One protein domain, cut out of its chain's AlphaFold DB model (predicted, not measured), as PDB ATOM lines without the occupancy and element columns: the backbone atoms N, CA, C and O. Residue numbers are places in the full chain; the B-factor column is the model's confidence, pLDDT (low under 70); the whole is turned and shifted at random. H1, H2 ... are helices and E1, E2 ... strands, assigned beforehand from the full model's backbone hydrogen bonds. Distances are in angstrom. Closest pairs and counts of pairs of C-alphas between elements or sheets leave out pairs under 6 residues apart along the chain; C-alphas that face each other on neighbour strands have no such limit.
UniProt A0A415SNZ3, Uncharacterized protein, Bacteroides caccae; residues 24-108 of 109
ATOM      1  N   GLU A  24     149.907 170.984 325.487       92.56
ATOM      2  CA  GLU A  24     151.119 171.747 325.769       92.56
ATOM      3  C   GLU A  24     151.365 172.748 324.637       92.56
ATOM      4  O   GLU A  24     151.370 172.381 323.463       92.56
ATOM      5  N   THR A  25     151.547 174.028 324.973       93.69
ATOM      6  CA  THR A  25     151.891 175.058 323.984       93.69
ATOM      7  C   THR A  25     153.390 175.310 324.005       93.69
ATOM      8  O   THR A  25     153.960 175.647 325.040       93.69
ATOM      9  N   ILE A  26     154.013 175.158 322.844       93.44
ATOM     10  CA  ILE A  26     155.446 175.265 322.615       93.44
ATOM     11  C   ILE A  26     155.688 176.464 321.704       93.44
ATOM     12  O   ILE A  26     155.123 176.540 320.614       93.44
ATOM     13  N   HIS A  27     156.549 177.379 322.135       94.06
ATOM     14  CA  HIS A  27     156.961 178.522 321.329       94.06
ATOM     15  C   HIS A  27     158.333 178.259 320.711       94.06
ATOM     16  O   HIS A  27     159.267 177.897 321.425       94.06
ATOM     17  N   ILE A  28     158.442 178.442 319.396       92.94
ATOM     18  CA  ILE A  28     159.715 178.415 318.675       92.94
ATOM     19  C   ILE A  28     160.113 179.860 318.390       92.94
ATOM     20  O   ILE A  28     159.526 180.513 317.524       92.94
ATOM     21  N   SER A  29     161.094 180.352 319.133       90.88
ATOM     22  CA  SER A  29     161.675 181.675 318.914       90.88
ATOM     23  C   SER A  29     162.569 181.654 317.679       90.88
ATOM     24  O   SER A  29     163.140 180.617 317.346       90.88
ATOM     25  N   LEU A  30     162.681 182.779 316.970       86.88
ATOM     26  CA  LEU A  30     163.605 182.880 315.833       86.88
ATOM     27  C   LEU A  30     165.068 182.794 316.295       86.88
ATOM     28  O   LEU A  30     165.898 182.175 315.631       86.88
ATOM     29  N   GLY A  31     165.356 183.389 317.458       82.12
ATOM     30  CA  GLY A  31     166.708 183.506 317.994       82.12
ATOM     31  C   GLY A  31     167.646 184.308 317.079       82.12
ATOM     32  O   GLY A  31     167.244 184.832 316.044       82.12
ATOM     33  N   ASP A  32     168.923 184.378 317.462       80.12
ATOM     34  CA  ASP A  32     169.986 185.031 316.676       80.12
ATOM     35  C   ASP A  32     170.831 184.012 315.882       80.12
ATOM     36  O   ASP A  32     171.989 184.264 315.543       80.12
ATOM     37  N   ARG A  33     170.301 182.803 315.659       76.88
ATOM     38  CA  ARG A  33     171.056 181.677 315.089       76.88
ATOM     39  C   ARG A  33     170.911 181.620 313.575       76.88
ATOM     40  O   ARG A  33     169.833 181.827 313.034       76.88
ATOM     41  N   GLU A  34     172.001 181.253 312.906       82.31
ATOM     42  CA  GLU A  34     172.000 181.005 311.462       82.31
ATOM     43  C   GLU A  34     171.311 179.679 311.099       82.31
ATOM     44  O   GLU A  34     170.719 179.588 310.033       82.31
ATOM     45  N   ASP A  35     171.325 178.677 311.990       89.12
ATOM     46  CA  ASP A  35     170.620 177.397 311.824       89.12
ATOM     47  C   ASP A  35     169.658 177.134 312.993       89.12
ATOM     48  O   ASP A  35     170.052 177.083 314.164       89.12
ATOM     49  N   ALA A  36     168.387 176.931 312.656       90.62
ATOM     50  CA  ALA A  36     167.299 176.678 313.589       90.62
ATOM     51  C   ALA A  36     167.045 175.182 313.847       90.62
ATOM     52  O   ALA A  36     166.256 174.846 314.735       90.62
ATOM     53  N   THR A  37     167.695 174.263 313.116       90.12
ATOM     54  CA  THR A  37     167.405 172.818 313.200       90.12
ATOM     55  C   THR A  37     167.540 172.274 314.621       90.12
ATOM     56  O   THR A  37     166.638 171.591 315.114       90.12
ATOM     57  N   CYS A  38     168.639 172.595 315.313       87.69
ATOM     58  CA  CYS A  38     168.863 172.124 316.683       87.69
ATOM     59  C   CYS A  38     167.824 172.671 317.666       87.69
ATOM     60  O   CYS A  38     167.323 171.918 318.498       87.69
ATOM     61  N   GLU A  39     167.482 173.955 317.562       89.00
ATOM     62  CA  GLU A  39     166.530 174.601 318.468       89.00
ATOM     63  C   GLU A  39     165.123 174.030 318.300       89.00
ATOM     64  O   GLU A  39     164.493 173.653 319.290       89.00
ATOM     65  N   ILE A  40     164.667 173.872 317.055       89.81
ATOM     66  CA  ILE A  40     163.385 173.231 316.741       89.81
ATOM     67  C   ILE A  40     163.363 171.814 317.318       89.81
ATOM     68  O   ILE A  40     162.437 171.450 318.044       89.81
ATOM     69  N   ARG A  41     164.405 171.015 317.060       87.25
ATOM     70  CA  ARG A  41     164.486 169.627 317.529       87.25
ATOM     71  C   ARG A  41     164.473 169.531 319.052       87.25
ATOM     72  O   ARG A  41     163.686 168.766 319.605       87.25
ATOM     73  N   GLU A  42     165.339 170.271 319.734       86.81
ATOM     74  CA  GLU A  42     165.439 170.237 321.196       86.81
ATOM     75  C   GLU A  42     164.155 170.705 321.866       86.81
ATOM     76  O   GLU A  42     163.737 170.132 322.872       86.81
ATOM     77  N   THR A  43     163.516 171.725 321.303       87.44
ATOM     78  CA  THR A  43     162.272 172.269 321.839       87.44
ATOM     79  C   THR A  43     161.132 171.263 321.693       87.44
ATOM     80  O   THR A  43     160.402 171.024 322.653       87.44
ATOM     81  N   LEU A  44     161.052 170.563 320.557       84.88
ATOM     82  CA  LEU A  44     160.107 169.459 320.372       84.88
ATOM     83  C   LEU A  44     160.424 168.249 321.261       84.88
ATOM     84  O   LEU A  44     159.506 167.579 321.714       84.88
ATOM     85  N   MET A  45     161.695 167.954 321.546       82.06
ATOM     86  CA  MET A  45     162.075 166.839 322.428       82.06
ATOM     87  C   MET A  45     161.771 167.089 323.909       82.06
ATOM     88  O   MET A  45     161.680 166.133 324.678       82.06
ATOM     89  N   LYS A  46     161.654 168.353 324.332       83.75
ATOM     90  CA  LYS A  46     161.356 168.716 325.727       83.75
ATOM     91  C   LYS A  46     159.877 168.572 326.086       83.75
ATOM     92  O   LYS A  46     159.579 168.515 327.281       83.75
ATOM     93  N   SER A  47     158.998 168.495 325.086       84.06
ATOM     94  CA  SER A  47     157.563 168.287 325.285       84.06
ATOM     95  C   SER A  47     157.308 167.031 326.106       84.06
ATOM     96  O   SER A  47     157.865 165.967 325.824       84.06
ATOM     97  N   ARG A  48     156.446 167.140 327.114       80.88
ATOM     98  CA  ARG A  48     156.041 166.004 327.959       80.88
ATOM     99  C   ARG A  48     154.617 165.547 327.669       80.88
ATOM    100  O   ARG A  48     154.251 164.453 328.091       80.88
ATOM    101  N   SER A  49     153.833 166.362 326.966       87.44
ATOM    102  CA  SER A  49     152.484 166.017 326.523       87.44
ATOM    103  C   SER A  49     152.493 165.239 325.206       87.44
ATOM    104  O   SER A  49     153.334 165.472 324.335       87.44
ATOM    105  N   ASP A  50     151.517 164.344 325.035       88.75
ATOM    106  CA  ASP A  50     151.188 163.718 323.751       88.75
ATOM    107  C   ASP A  50     150.299 164.625 322.876       88.75
ATOM    108  O   ASP A  50     150.024 164.297 321.721       88.75
ATOM    109  N   GLN A  51     149.873 165.782 323.392       92.38
ATOM    110  CA  GLN A  51     149.079 166.786 322.686       92.38
ATOM    111  C   GLN A  51     149.813 168.124 322.682       92.38
ATOM    112  O   GLN A  51     149.992 168.734 323.735       92.38
ATOM    113  N   VAL A  52     150.199 168.611 321.500       93.06
ATOM    114  CA  VAL A  52     151.023 169.823 321.378       93.06
ATOM    115  C   VAL A  52     150.442 170.866 320.430       93.06
ATOM    116  O   VAL A  52     149.828 170.548 319.409       93.06
ATOM    117  N   LYS A  53     150.670 172.135 320.767       94.69
ATOM    118  CA  LYS A  53     150.481 173.307 319.911       94.69
ATOM    119  C   LYS A  53     151.825 174.001 319.746       94.69
ATOM    120  O   LYS A  53     152.348 174.556 320.704       94.69
ATOM    121  N   ILE A  54     152.381 173.986 318.546       94.00
ATOM    122  CA  ILE A  54     153.660 174.618 318.224       94.00
ATOM    123  C   ILE A  54     153.362 175.966 317.576       94.00
ATOM    124  O   ILE A  54     152.662 176.024 316.567       94.00
ATOM    125  N   ILE A  55     153.879 177.048 318.146       95.75
ATOM    126  CA  ILE A  55     153.697 178.410 317.645       95.75
ATOM    127  C   ILE A  55     155.064 178.981 317.318       95.75
ATOM    128  O   ILE A  55     155.909 179.130 318.197       95.75
ATOM    129  N   PHE A  56     155.261 179.322 316.055       95.62
ATOM    130  CA  PHE A  56     156.480 179.973 315.619       95.62
ATOM    131  C   PHE A  56     156.378 181.491 315.719       95.62
ATOM    132  O   PHE A  56     155.309 182.092 315.555       95.62
ATOM    133  N   GLU A  57     157.511 182.118 315.988       95.12
ATOM    134  CA  GLU A  57     157.690 183.547 315.800       95.12
ATOM    135  C   GLU A  57     157.748 183.884 314.299       95.12
ATOM    136  O   GLU A  57     158.109 183.064 313.456       95.12
ATOM    137  N   ARG A  58     157.355 185.106 313.926       94.94
ATOM    138  CA  ARG A  58     157.425 185.539 312.527       94.94
ATOM    139  C   ARG A  58     158.886 185.746 312.125       94.94
ATOM    140  O   ARG A  58     159.527 186.658 312.636       94.94
ATOM    141  N   GLY A  59     159.382 184.995 311.146       93.19
ATOM    142  CA  GLY A  59     160.763 185.140 310.684       93.19
ATOM    143  C   GLY A  59     161.167 184.153 309.595       93.19
ATOM    144  O   GLY A  59     160.326 183.434 309.057       93.19
ATOM    145  N   VAL A  60     162.461 184.136 309.267       93.19
ATOM    146  CA  VAL A  60     163.055 183.181 308.322       93.19
ATOM    147  C   VAL A  60     163.931 182.205 309.096       93.19
ATOM    148  O   VAL A  60     164.967 182.591 309.622       93.19
ATOM    149  N   TYR A  61     163.519 180.945 309.136       93.06
ATOM    150  CA  TYR A  61     164.238 179.861 309.789       93.06
ATOM    151  C   TYR A  61     165.007 179.079 308.734       93.06
ATOM    152  O   TYR A  61     164.398 178.446 307.870       93.06
ATOM    153  N   TYR A  62     166.331 179.097 308.798       92.69
ATOM    154  CA  TYR A  62     167.149 178.202 307.987       92.69
ATOM    155  C   TYR A  62     167.327 176.889 308.739       92.69
ATOM    156  O   TYR A  62     167.654 176.885 309.923       92.69
ATOM    157  N   CYS A  63     167.054 175.776 308.067       91.38
ATOM    158  CA  CYS A  63     167.127 174.447 308.652       91.38
ATOM    159  C   CYS A  63     168.098 173.597 307.838       91.38
ATOM    160  O   CYS A  63     167.800 173.212 306.700       91.38
ATOM    161  N   LEU A  64     169.264 173.324 308.421       90.19
ATOM    162  CA  LEU A  64     170.294 172.486 307.812       90.19
ATOM    163  C   LEU A  64     170.050 171.004 308.110       90.19
ATOM    164  O   LEU A  64     169.652 170.634 309.218       90.19
ATOM    165  N   SER A  65     170.320 170.147 307.124       86.00
ATOM    166  CA  SER A  65     170.097 168.698 307.235       86.00
ATOM    167  C   SER A  65     171.004 168.004 308.265       86.00
ATOM    168  O   SER A  65     170.659 166.938 308.769       86.00
ATOM    169  N   ASP A  66     172.150 168.594 308.611       83.88
ATOM    170  CA  ASP A  66     173.201 167.949 309.417       83.88
ATOM    171  C   ASP A  66     172.772 167.637 310.855       83.88
ATOM    172  O   ASP A  66     173.328 166.747 311.495       83.88
ATOM    173  N   TYR A  67     171.744 168.329 311.345       78.12
ATOM    174  CA  TYR A  67     171.227 168.165 312.703       78.12
ATOM    175  C   TYR A  67     169.798 167.609 312.750       78.12
ATOM    176  O   TYR A  67     169.173 167.577 313.817       78.12
ATOM    177  N   ALA A  68     169.262 167.193 311.601       82.12
ATOM    178  CA  ALA A  68     167.940 166.596 311.508       82.12
ATOM    179  C   ALA A  68     167.933 165.170 312.082       82.12
ATOM    180  O   ALA A  68     168.945 164.473 312.101       82.12
ATOM    181  N   ASN A  69     166.772 164.716 312.556       84.44
ATOM    182  CA  ASN A  69     166.636 163.362 313.087       84.44
ATOM    183  C   ASN A  69     166.623 162.345 311.943       84.44
ATOM    184  O   ASN A  69     165.801 162.457 311.037       84.44
ATOM    185  N   GLU A  70     167.465 161.319 312.004       90.25
ATOM    186  CA  GLU A  70     167.493 160.276 310.982       90.25
ATOM    187  C   GLU A  70     166.610 159.084 311.356       90.25
ATOM    188  O   GLU A  70     166.648 158.571 312.477       90.25
ATOM    189  N   LYS A  71     165.809 158.611 310.400       92.25
ATOM    190  CA  LYS A  71     165.001 157.399 310.564       92.25
ATOM    191  C   LYS A  71     164.885 156.650 309.246       92.25
ATOM    192  O   LYS A  71     164.634 157.252 308.207       92.25
ATOM    193  N   TYR A  72     165.009 155.324 309.289       95.00
ATOM    194  CA  TYR A  72     164.649 154.497 308.142       95.00
ATOM    195  C   TYR A  72     163.130 154.526 307.944       95.00
ATOM    196  O   TYR A  72     162.367 154.160 308.845       95.00
ATOM    197  N   CYS A  73     162.687 154.967 306.771       94.19
ATOM    198  CA  CYS A  73     161.277 155.091 306.433       94.19
ATOM    199  C   CYS A  73     160.930 154.242 305.214       94.19
ATOM    200  O   CYS A  73     161.650 154.222 304.213       94.19
ATOM    201  N   VAL A  74     159.773 153.589 305.302       96.19
ATOM    202  CA  VAL A  74     159.096 152.950 304.175       96.19
ATOM    203  C   VAL A  74     157.886 153.813 303.857       96.19
ATOM    204  O   VAL A  74     156.930 153.846 304.631       96.19
ATOM    205  N   ILE A  75     157.962 154.577 302.769       94.31
ATOM    206  CA  ILE A  75     156.942 155.565 302.401       94.31
ATOM    207  C   ILE A  75     156.334 155.118 301.076       94.31
ATOM    208  O   ILE A  75     157.032 155.035 300.069       94.31
ATOM    209  N   SER A  76     155.033 154.815 301.077       96.00
ATOM    210  CA  SER A  76     154.320 154.384 299.868       96.00
ATOM    211  C   SER A  76     154.509 155.391 298.730       96.00
ATOM    212  O   SER A  76     154.425 156.594 298.963       96.00
ATOM    213  N   ASN A  77     154.749 154.901 297.511       95.12
ATOM    214  CA  ASN A  77     155.032 155.700 296.308       95.12
ATOM    215  C   ASN A  77     156.313 156.557 296.365       95.12
ATOM    216  O   ASN A  77     156.516 157.411 295.505       95.12
ATOM    217  N   HIS A  78     157.198 156.314 297.333       93.62
ATOM    218  CA  HIS A  78     158.482 156.994 297.460       93.62
ATOM    219  C   HIS A  78     159.613 155.992 297.730       93.62
ATOM    220  O   HIS A  78     159.392 154.850 298.127       93.62
ATOM    221  N   GLY A  79     160.856 156.419 297.497       92.44
ATOM    222  CA  GLY A  79     162.027 155.595 297.780       92.44
ATOM    223  C   GLY A  79     162.189 155.347 299.280       92.44
ATOM    224  O   GLY A  79     162.314 156.300 300.061       92.44
ATOM    225  N   ASN A  80     162.231 154.069 299.659       96.25
ATOM    226  CA  ASN A  80     162.570 153.641 301.013       96.25
ATOM    227  C   ASN A  80     164.028 153.983 301.327       96.25
ATOM    228  O   ASN A  80     164.887 153.948 300.448       96.25
ATOM    229  N   GLY A  81     164.316 154.282 302.587       95.12
ATOM    230  CA  GLY A  81     165.673 154.600 303.018       95.12
ATOM    231  C   GLY A  81     165.703 155.440 304.281       95.12
ATOM    232  O   GLY A  81     164.660 155.779 304.843       95.12
ATOM    233  N   THR A  82     166.911 155.791 304.710       94.81
ATOM    234  CA  THR A  82     167.117 156.765 305.782       94.81
ATOM    235  C   THR A  82     166.653 158.139 305.313       94.81
ATOM    236  O   THR A  82     167.044 158.596 304.241       94.81
ATOM    237  N   LYS A  83     165.781 158.773 306.096       92.56
ATOM    238  CA  LYS A  83     165.293 160.135 305.881       92.56
ATOM    239  C   LYS A  83     165.763 161.020 307.020       92.56
ATOM    240  O   LYS A  83     165.701 160.597 308.176       92.56
ATOM    241  N   LYS A  84     166.172 162.239 306.682       92.12
ATOM    242  CA  LYS A  84     166.448 163.318 307.626       92.12
ATOM    243  C   LYS A  84     165.155 164.089 307.879       92.12
ATOM    244  O   LYS A  84     164.509 164.587 306.965       92.12
ATOM    245  N   ILE A  85     164.720 164.114 309.132       90.81
ATOM    246  CA  ILE A  85     163.399 164.582 309.547       90.81
ATOM    247  C   ILE A  85     163.585 165.733 310.532       90.81
ATOM    248  O   ILE A  85     164.013 165.527 311.669       90.81
ATOM    249  N   LEU A  86     163.227 166.949 310.110       88.19
ATOM    250  CA  LEU A  86     163.239 168.121 310.991       88.19
ATOM    251  C   LEU A  86     162.148 168.012 312.069       88.19
ATOM    252  O   LEU A  86     162.413 168.129 313.263       88.19
ATOM    253  N   PHE A  87     160.918 167.720 311.641       88.50
ATOM    254  CA  PHE A  87     159.758 167.561 312.515       88.50
ATOM    255  C   PHE A  87     159.490 166.078 312.778       88.50
ATOM    256  O   PHE A  87     158.686 165.442 312.097       88.50
ATOM    257  N   SER A  88     160.180 165.500 313.762       86.75
ATOM    258  CA  SER A  88     159.894 164.125 314.190       86.75
ATOM    259  C   SER A  88     158.655 164.104 315.086       86.75
ATOM    260  O   SER A  88     158.726 164.314 316.293       86.75
ATOM    261  N   LEU A  89     157.499 163.880 314.464       88.50
ATOM    262  CA  LEU A  89     156.180 164.001 315.095       88.50
ATOM    263  C   LEU A  89     155.582 162.660 315.558       88.50
ATOM    264  O   LEU A  89     154.417 162.592 315.937       88.50
ATOM    265  N   ALA A  90     156.366 161.581 315.524       84.19
ATOM    266  CA  ALA A  90     155.869 160.207 315.635       84.19
ATOM    267  C   ALA A  90     155.210 159.846 316.982       84.19
ATOM    268  O   ALA A  90     154.482 158.859 317.038       84.19
ATOM    269  N   ASN A  91     155.469 160.610 318.046       84.31
ATOM    270  CA  ASN A  91     155.041 160.275 319.408       84.31
ATOM    271  C   ASN A  91     153.853 161.109 319.909       84.31
ATOM    272  O   ASN A  91     153.457 160.963 321.062       84.31
ATOM    273  N   TYR A  92     153.285 161.976 319.071       89.44
ATOM    274  CA  TYR A  92     152.161 162.824 319.456       89.44
ATOM    275  C   TYR A  92     150.834 162.252 318.963       89.44
ATOM    276  O   TYR A  92     150.715 161.767 317.838       89.44
ATOM    277  N   LYS A  93     149.813 162.375 319.803       91.38
ATOM    278  CA  LYS A  93     148.425 162.048 319.496       91.38
ATOM    279  C   LYS A  93     147.735 163.174 318.730       91.38
ATOM    280  O   LYS A  93     146.988 162.899 317.794       91.38
ATOM    281  N   THR A  94     147.971 164.428 319.118       92.38
ATOM    282  CA  THR A  94     147.436 165.604 318.413       92.38
ATOM    283  C   THR A  94     148.485 166.694 318.304       92.38
ATOM    284  O   THR A  94     149.198 166.982 319.265       92.38
ATOM    285  N   ILE A  95     148.557 167.322 317.135       92.88
ATOM    286  CA  ILE A  95     149.567 168.329 316.817       92.88
ATOM    287  C   ILE A  95     148.880 169.466 316.077       92.88
ATOM    288  O   ILE A  95     148.197 169.238 315.079       92.88
ATOM    289  N   GLU A  96     149.101 170.686 316.542       94.81
ATOM    290  CA  GLU A  96     148.749 171.912 315.835       94.81
ATOM    291  C   GLU A  96     150.031 172.713 315.601       94.81
ATOM    292  O   GLU A  96     150.794 172.930 316.539       94.81
ATOM    293  N   ILE A  97     150.288 173.144 314.364       93.88
ATOM    294  CA  ILE A  97     151.445 173.985 314.031       93.88
ATOM    295  C   ILE A  97     150.944 175.323 313.496       93.88
ATOM    296  O   ILE A  97     150.255 175.376 312.480       93.88
ATOM    297  N   ILE A  98     151.323 176.407 314.167       96.56
ATOM    298  CA  ILE A  98     150.981 177.783 313.819       96.56
ATOM    299  C   ILE A  98     152.242 178.484 313.332       96.56
ATOM    300  O   ILE A  98     153.097 178.874 314.122       96.56
ATOM    301  N   GLY A  99     152.347 178.651 312.012       93.94
ATOM    302  CA  GLY A  99     153.514 179.277 311.391       93.94
ATOM    303  C   GLY A  99     153.608 180.793 311.589       93.94
ATOM    304  O   GLY A  99     154.687 181.342 311.451       93.94
ATOM    305  N   ASN A 100     152.505 181.490 311.884       93.94
ATOM    306  CA  ASN A 100     152.499 182.927 312.210       93.94
ATOM    307  C   ASN A 100     153.284 183.841 311.228       93.94
ATOM    308  O   ASN A 100     153.928 184.812 311.625       93.94
ATOM    309  N   GLY A 101     153.245 183.530 309.927       92.50
ATOM    310  CA  GLY A 101     153.962 184.292 308.896       92.50
ATOM    311  C   GLY A 101     155.455 183.972 308.772       92.50
ATOM    312  O   GLY A 101     156.191 184.765 308.189       92.50
ATOM    313  N   GLN A 102     155.907 182.843 309.316       94.12
ATOM    314  CA  GLN A 102     157.264 182.354 309.120       94.12
ATOM    315  C   GLN A 102     157.532 181.810 307.715       94.12
ATOM    316  O   GLN A 102     156.624 181.348 307.020       94.12
ATOM    317  N   LEU A 103     158.815 181.745 307.369       94.00
ATOM    318  CA  LEU A 103     159.356 180.998 306.243       94.00
ATOM    319  C   LEU A 103     160.413 180.013 306.754       94.00
ATOM    320  O   LEU A 103     161.388 180.430 307.370       94.00
ATOM    321  N   CYS A 104     160.244 178.721 306.472       92.12
ATOM    322  CA  CYS A 104     161.270 177.713 306.741       92.12
ATOM    323  C   CYS A 104     162.013 177.377 305.442       92.12
ATOM    324  O   CYS A 104     161.408 176.887 304.487       92.12
ATOM    325  N   CYS A 105     163.318 177.629 305.417       92.62
ATOM    326  CA  CYS A 105     164.217 177.321 304.311       92.62
ATOM    327  C   CYS A 105     164.977 176.029 304.627       92.62
ATOM    328  O   CYS A 105     165.869 176.019 305.474       92.62
ATOM    329  N   PHE A 106     164.630 174.941 303.943       91.75
ATOM    330  CA  PHE A 106     165.260 173.634 304.133       91.75
ATOM    331  C   PHE A 106     166.429 173.473 303.162       91.75
ATOM    332  O   PHE A 106     166.235 173.587 301.952       91.75
ATOM    333  N   THR A 107     167.625 173.202 303.686       89.00
ATOM    334  CA  THR A 107     168.829 172.992 302.871       89.00
ATOM    335  C   THR A 107     169.396 171.594 303.106       89.00
ATOM    336  O   THR A 107     169.704 171.228 304.244       89.00
ATOM    337  N   GLY A 108     169.564 170.835 302.022       83.25
ATOM    338  CA  GLY A 108     170.022 169.441 302.031       83.25
ATOM    339  C   GLY A 108     168.929 168.455 301.608       83.25
ATOM    340  O   GLY A 108     167.879 168.868 301.115       83.25
TER     341      GLY A 108
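AT A GLANCE: This is residues 24 to 108 of the 109 residues of an uncharacterized protein of Bacteroides caccae (UniProt A0A415SNZ3). Two small parallel sheets make an L, with the one helix, H1, in its angle: E1, E2 and E6 form one wall, with H1 along one face, and E3 and E7 form a second, shorter wall past the helix's first end. A hairpin of E4 and E5 makes the far end of the longest axis. The printed part has 85 residues, in the order E1 H1 E2 E3 E4 E5 E6 E7, and its class is mixed, helices and strands. It is compact, with a radius of gyration of the C-alphas of 13.4 A and spans of 34 by 29 by 21 A.

IN THESE COORDINATES: E1, residues 24 to 28, begins at C-alpha 24 (151.119, 171.747, 325.769). H1, residues 37 to 46, is 14.5 A long. E2, residues 51 to 56, measures 16.7 A. E3 is residues 60 to 64, E4 69 to 73, E5 81 to 85, and E6 94 to 98, 13.5 A long. E7, residues 103 to 107, ends at C-alpha 107 (168.829, 172.992, 302.871).

HOW THE PARTS SIT: E1 and E2 are parallel at 23 degrees, with N 26 and O 53 2.8 A apart. E2, the inner strand, is parallel to E6 at 11 degrees, with N 54 and O 96 at 2.8 A. E1, H1 and E2 form a strand-helix-strand unit, two parallel neighbour strands with a helix between, its crossover right-handed. H1 is on this sheet over E1, along the strands at 18 degrees on the local plane, which is fitted to just 6 C-alphas. Every O i to N i+4 pair of H1 is within hydrogen-bond range. The closest C-alphas of H1 and E3, Thr 37 and Cys 63, are 4.8 A apart. E3 and E7 are parallel, N 61 and O 103 at 2.8 A. The hairpin E4 and E5 is antiparallel, N 85 and O 69 at 2.7 A.

THE WHOLE: The two C-alphas farthest apart, Asp 32 and Asn 77, are 38.7 A apart. The printed part has no cut and no long link. No printed residue is under 70 in pLDDT.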